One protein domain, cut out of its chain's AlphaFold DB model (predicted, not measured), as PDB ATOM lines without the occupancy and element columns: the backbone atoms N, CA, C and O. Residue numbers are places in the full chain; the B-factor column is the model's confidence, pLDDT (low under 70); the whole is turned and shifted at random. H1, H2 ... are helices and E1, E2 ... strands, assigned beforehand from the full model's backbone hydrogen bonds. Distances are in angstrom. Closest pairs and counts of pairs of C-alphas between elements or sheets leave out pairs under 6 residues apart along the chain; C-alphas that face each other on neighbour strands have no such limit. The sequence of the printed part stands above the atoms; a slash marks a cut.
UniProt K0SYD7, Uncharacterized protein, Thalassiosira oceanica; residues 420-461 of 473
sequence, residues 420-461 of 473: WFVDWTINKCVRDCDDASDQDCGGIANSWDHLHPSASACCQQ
ATOM      1  N   TRP A 420     190.191 170.163 266.715       94.69
ATOM      2  CA  TRP A 420     189.001 170.597 267.447       94.69
ATOM      3  C   TRP A 420     188.393 169.449 268.239       94.69
ATOM      4  O   TRP A 420     188.216 168.368 267.687       94.69
ATOM      5  N   PHE A 421     188.009 169.689 269.486       95.31
ATOM      6  CA  PHE A 421     187.274 168.731 270.312       95.31
ATOM      7  C   PHE A 421     186.080 169.400 270.989       95.31
ATOM      8  O   PHE A 421     185.969 170.626 271.035       95.31
ATOM      9  N   VAL A 422     185.154 168.580 271.480       96.25
ATOM     10  CA  VAL A 422     183.986 169.060 272.219       96.25
ATOM     11  C   VAL A 422     184.366 169.233 273.686       96.25
ATOM     12  O   VAL A 422     184.613 168.246 274.375       96.25
ATOM     13  N   ASP A 423     184.339 170.468 274.186       94.38
ATOM     14  CA  ASP A 423     184.288 170.708 275.626       94.38
ATOM     15  C   ASP A 423     182.837 170.552 276.091       94.38
ATOM     16  O   ASP A 423     181.998 171.450 275.958       94.38
ATOM     17  N   TRP A 424     182.541 169.374 276.636       92.50
ATOM     18  CA  TRP A 424     181.218 169.011 277.144       92.50
ATOM     19  C   TRP A 424     180.769 169.852 278.345       92.50
ATOM     20  O   TRP A 424     179.573 169.908 278.630       92.50
ATOM     21  N   THR A 425     181.687 170.539 279.030       92.94
ATOM     22  CA  THR A 425     181.368 171.409 280.173       92.94
ATOM     23  C   THR A 425     180.616 172.652 279.718       92.94
ATOM     24  O   THR A 425     179.664 173.084 280.367       92.94
ATOM     25  N   ILE A 426     181.029 173.212 278.581       92.88
ATOM     26  CA  ILE A 426     180.408 174.397 277.977       92.88
ATOM     27  C   ILE A 426     179.548 174.056 276.754       92.88
ATOM     28  O   ILE A 426     178.882 174.937 276.219       92.88
ATOM     29  N   ASN A 427     179.528 172.784 276.339       93.19
ATOM     30  CA  ASN A 427     178.923 172.296 275.099       93.19
ATOM     31  C   ASN A 427     179.361 173.118 273.876       93.19
ATOM     32  O   ASN A 427     178.532 173.541 273.075       93.19
ATOM     33  N   LYS A 428     180.666 173.365 273.739       95.19
ATOM     34  CA  LYS A 428     181.235 174.068 272.582       95.19
ATOM     35  C   LYS A 428     182.368 173.259 271.976       95.19
ATOM     36  O   LYS A 428     183.082 172.546 272.676       95.19
ATOM     37  N   CYS A 429     182.559 173.419 270.677       96.06
ATOM     38  CA  CYS A 429     183.779 173.002 270.012       96.06
ATOM     39  C   CYS A 429     184.885 174.017 270.288       96.06
ATOM     40  O   CYS A 429     184.729 175.210 270.022       96.06
ATOM     41  N   VAL A 430     185.999 173.519 270.809       95.81
ATOM     42  CA  VAL A 430     187.188 174.292 271.157       95.81
ATOM     43  C   VAL A 430     188.416 173.694 270.480       95.81
ATOM     44  O   VAL A 430     188.433 172.514 270.119       95.81
ATOM     45  N   ARG A 431     189.434 174.522 270.261       93.31
ATOM     46  CA  ARG A 431     190.706 174.131 269.659       93.31
ATOM     47  C   ARG A 431     191.660 173.605 270.732       93.31
ATOM     48  O   ARG A 431     191.808 174.213 271.788       93.31
ATOM     49  N   ASP A 432     192.312 172.487 270.433       92.12
ATOM     50  CA  ASP A 432     193.407 171.905 271.205       92.12
ATOM     51  C   ASP A 432     194.663 172.773 271.056       92.12
ATOM     52  O   ASP A 432     195.380 172.684 270.055       92.12
ATOM     53  N   CYS A 433     194.888 173.652 272.029       89.62
ATOM     54  CA  CYS A 433     196.003 174.597 272.082       89.62
ATOM     55  C   CYS A 433     196.301 175.036 273.525       89.62
ATOM     56  O   CYS A 433     195.509 174.802 274.435       89.62
ATOM     57  N   ASP A 434     197.447 175.695 273.725       86.25
ATOM     58  CA  ASP A 434     197.870 176.285 275.011       86.25
ATOM     59  C   ASP A 434     197.913 177.827 274.958       86.25
ATOM     60  O   ASP A 434     198.491 178.492 275.816       86.25
ATOM     61  N   ASP A 435     197.330 178.430 273.917       85.31
ATOM     62  CA  ASP A 435     197.352 179.878 273.726       85.31
ATOM     63  C   ASP A 435     196.125 180.531 274.374       85.31
ATOM     64  O   ASP A 435     195.026 180.529 273.828       85.31
ATOM     65  N   ALA A 436     196.313 181.137 275.545       82.56
ATOM     66  CA  ALA A 436     195.240 181.851 276.237       82.56
ATOM     67  C   ALA A 436     194.752 183.114 275.495       82.56
ATOM     68  O   ALA A 436     193.692 183.641 275.835       82.56
ATOM     69  N   SER A 437     195.514 183.628 274.520       86.00
ATOM     70  CA  SER A 437     195.101 184.763 273.683       86.00
ATOM     71  C   SER A 437     194.181 184.348 272.533       86.00
ATOM     72  O   SER A 437     193.488 185.185 271.951       86.00
ATOM     73  N   ASP A 438     194.130 183.051 272.242       87.81
ATOM     74  CA  ASP A 438     193.267 182.466 271.238       87.81
ATOM     75  C   ASP A 438     191.857 182.223 271.808       87.81
ATOM     76  O   ASP A 438     191.639 181.399 272.696       87.81
ATOM     77  N   GLN A 439     190.874 182.951 271.271       89.00
ATOM     78  CA  GLN A 439     189.480 182.908 271.727       89.00
ATOM     79  C   GLN A 439     188.825 181.529 271.553       89.00
ATOM     80  O   GLN A 439     187.918 181.180 272.314       89.00
ATOM     81  N   ASP A 440     189.286 180.735 270.585       91.62
ATOM     82  CA  ASP A 440     188.779 179.382 270.361       91.62
ATOM     83  C   ASP A 440     189.528 178.336 271.190       91.62
ATOM     84  O   ASP A 440     189.171 177.156 271.148       91.62
ATOM     85  N   CYS A 441     190.548 178.736 271.951       92.44
ATOM     86  CA  CYS A 441     191.381 177.803 272.681       92.44
ATOM     87  C   CYS A 441     190.637 177.138 273.839       92.44
ATOM     88  O   CYS A 441     190.069 177.789 274.723       92.44
ATOM     89  N   GLY A 442     190.633 175.807 273.825       90.88
ATOM     90  CA  GLY A 442     190.002 174.947 274.824       90.88
ATOM     91  C   GLY A 442     190.939 174.461 275.916       90.88
ATOM     92  O   GLY A 442     190.491 173.786 276.838       90.88
ATOM     93  N   GLY A 443     192.228 174.781 275.807       89.38
ATOM     94  CA  GLY A 443     193.275 174.050 276.504       89.38
ATOM     95  C   GLY A 443     193.657 172.771 275.758       89.38
ATOM     96  O   GLY A 443     193.225 172.527 274.627       89.38
ATOM     97  N   ILE A 444     194.485 171.959 276.409       90.25
ATOM     98  CA  ILE A 444     195.025 170.733 275.827       90.25
ATOM     99  C   ILE A 444     194.011 169.593 275.910       90.25
ATOM    100  O   ILE A 444     193.523 169.267 276.995       90.25
ATOM    101  N   ALA A 445     193.744 168.960 274.771       89.56
ATOM    102  CA  ALA A 445     192.839 167.824 274.680       89.56
ATOM    103  C   ALA A 445     193.361 166.596 275.447       89.56
ATOM    104  O   ALA A 445     194.557 166.278 275.452       89.56
ATOM    105  N   ASN A 446     192.440 165.861 276.065       86.75
ATOM    106  CA  ASN A 446     192.717 164.595 276.729       86.75
ATOM    107  C   ASN A 446     192.778 163.443 275.722       86.75
ATOM    108  O   ASN A 446     192.333 163.542 274.581       86.75
ATOM    109  N   SER A 447     193.279 162.291 276.167       84.50
ATOM    110  CA  SER A 447     193.399 161.090 275.326       84.50
ATOM    111  C   SER A 447     192.057 160.502 274.888       84.50
ATOM    112  O   SER A 447     191.997 159.796 273.885       84.50
ATOM    113  N   TRP A 448     190.983 160.788 275.624       86.38
ATOM    114  CA  TRP A 448     189.621 160.365 275.293       86.38
ATOM    115  C   TRP A 448     188.841 161.402 274.478       86.38
ATOM    116  O   TRP A 448     187.714 161.115 274.073       86.38
ATOM    117  N   ASP A 449     189.401 162.590 274.242       91.75
ATOM    118  CA  ASP A 449     188.731 163.611 273.446       91.75
ATOM    119  C   ASP A 449     188.820 163.254 271.957       91.75
ATOM    120  O   ASP A 449     189.882 162.953 271.407       91.75
ATOM    121  N   HIS A 450     187.674 163.273 271.278       92.06
ATOM    122  CA  HIS A 450     187.615 163.017 269.845       92.06
ATOM    123  C   HIS A 450     188.054 164.266 269.077       92.06
ATOM    124  O   HIS A 450     187.344 165.270 269.041       92.06
ATOM    125  N   LEU A 451     189.232 164.185 268.456       93.25
ATOM    126  CA  LEU A 451     189.815 165.280 267.689       93.25
ATOM    127  C   LEU A 451     189.282 165.312 266.252       93.25
ATOM    128  O   LEU A 451     189.227 164.302 265.549       93.25
ATOM    129  N   HIS A 452     188.932 166.510 265.802       94.44
ATOM    130  CA  HIS A 452     188.365 166.790 264.493       94.44
ATOM    131  C   HIS A 452     189.245 167.774 263.709       94.44
ATOM    132  O   HIS A 452     189.782 168.721 264.281       94.44
ATOM    133  N   PRO A 453     189.344 167.632 262.374       95.12
ATOM    134  CA  PRO A 453     190.208 168.478 261.547       95.12
ATOM    135  C   PRO A 453     189.716 169.926 261.398       95.12
ATOM    136  O   PRO A 453     190.440 170.767 260.877       95.12
ATOM    137  N   SER A 454     188.479 170.235 261.801       94.56
ATOM    138  CA  SER A 454     187.940 171.598 261.769       94.56
ATOM    139  C   SER A 454     186.821 171.791 262.791       94.56
ATOM    140  O   SER A 454     186.125 170.829 263.134       94.56
ATOM    141  N   ALA A 455     186.574 173.049 263.174       93.25
ATOM    142  CA  ALA A 455     185.415 173.444 263.975       93.25
ATOM    143  C   ALA A 455     184.111 172.898 263.386       93.25
ATOM    144  O   ALA A 455     183.303 172.304 264.088       93.25
ATOM    145  N   SER A 456     183.940 173.016 262.065       92.56
ATOM    146  CA  SER A 456     182.731 172.560 261.376       92.56
ATOM    147  C   SER A 456     182.493 171.052 261.489       92.56
ATOM    148  O   SER A 456     181.342 170.628 261.554       92.56
ATOM    149  N   ALA A 457     183.564 170.251 261.527       95.38
ATOM    150  CA  ALA A 457     183.488 168.804 261.695       95.38
ATOM    151  C   ALA A 457     183.187 168.430 263.152       95.38
ATOM    152  O   ALA A 457     182.339 167.574 263.390       95.38
ATOM    153  N   CYS A 458     183.808 169.118 264.114       96.25
ATOM    154  CA  CYS A 458     183.470 168.976 265.531       96.25
ATOM    155  C   CYS A 458     181.994 169.324 265.789       96.25
ATOM    156  O   CYS A 458     181.269 168.562 266.422       96.25
ATOM    157  N   CYS A 459     181.499 170.413 265.197       95.19
ATOM    158  CA  CYS A 459     180.128 170.888 265.378       95.19
ATOM    159  C   CYS A 459     179.043 169.950 264.854       95.19
ATOM    160  O   CYS A 459     177.875 170.109 265.198       95.19
ATOM    161  N   GLN A 460     179.400 168.946 264.052       94.12
ATOM    162  CA  GLN A 460     178.457 167.893 263.674       94.12
ATOM    163  C   GLN A 460     178.088 166.994 264.864       94.12
ATOM    164  O   GLN A 460     177.019 166.389 264.845       94.12
ATOM    165  N   GLN A 461     178.930 166.932 265.904       92.88
ATOM    166  CA  GLN A 461     178.639 166.206 267.145       92.88
ATOM    167  C   GLN A 461     177.612 166.942 268.015       92.88
ATOM    168  O   GLN A 461     176.791 166.316 268.683       92.88
TER     169      GLN A 461
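Overview. This is residues 420 to 461 of the 473 residues of an uncharacterized protein of Thalassiosira oceanica (UniProt K0SYD7). This is a small domain with little regular structure: a short hairpin of two strands, E1 and E2, has the short helix H1 packed close to it, and a long stretch, residues 432 to 454, swings out in wide loops between E2 and H1. The printed part has 42 residues, in the order E1, E2, H1; the sheet E1 - E2 is antiparallel and the class is mixed, with only 12 residues in named elements. It is compact, radius of gyration of the C-alphas 9.3 A, and rounded, 26 by 20 by 20 A.

Along the chain. Find C-alpha 420 at (189.001, 170.597, 267.447); there E1 begins, residues 420 to 423, 9.4 A long. E2, residues 428 to 431, is 9.9 A long. H1, residues 455 to 458, spans 5.1 A and ends at C-alpha 458, (183.470, 168.976, 265.531).

Arrangement. E1 and E2 form a hairpin, their directions at 137 degrees; look for N 421 and O 430, 2.9 A apart, within hydrogen-bond range. The closest C-alphas of E1 and H1 are those of Trp 420 and Ala 455, 5.7 A; of E2 and H1, those of Cys 429 and Cys 458, 6.0 A. H1 is too short for an O i to N i+4 pair; its one O i to N i+3 pair is within range.

Size, cuts and confidence. The farthest C-alphas, of Ser 437 and Gln 460, are 25.7 A apart. The printed part has no cut; the link E1 to E2 is tight, E2 to H1 long. No printed residue has pLDDT under 70.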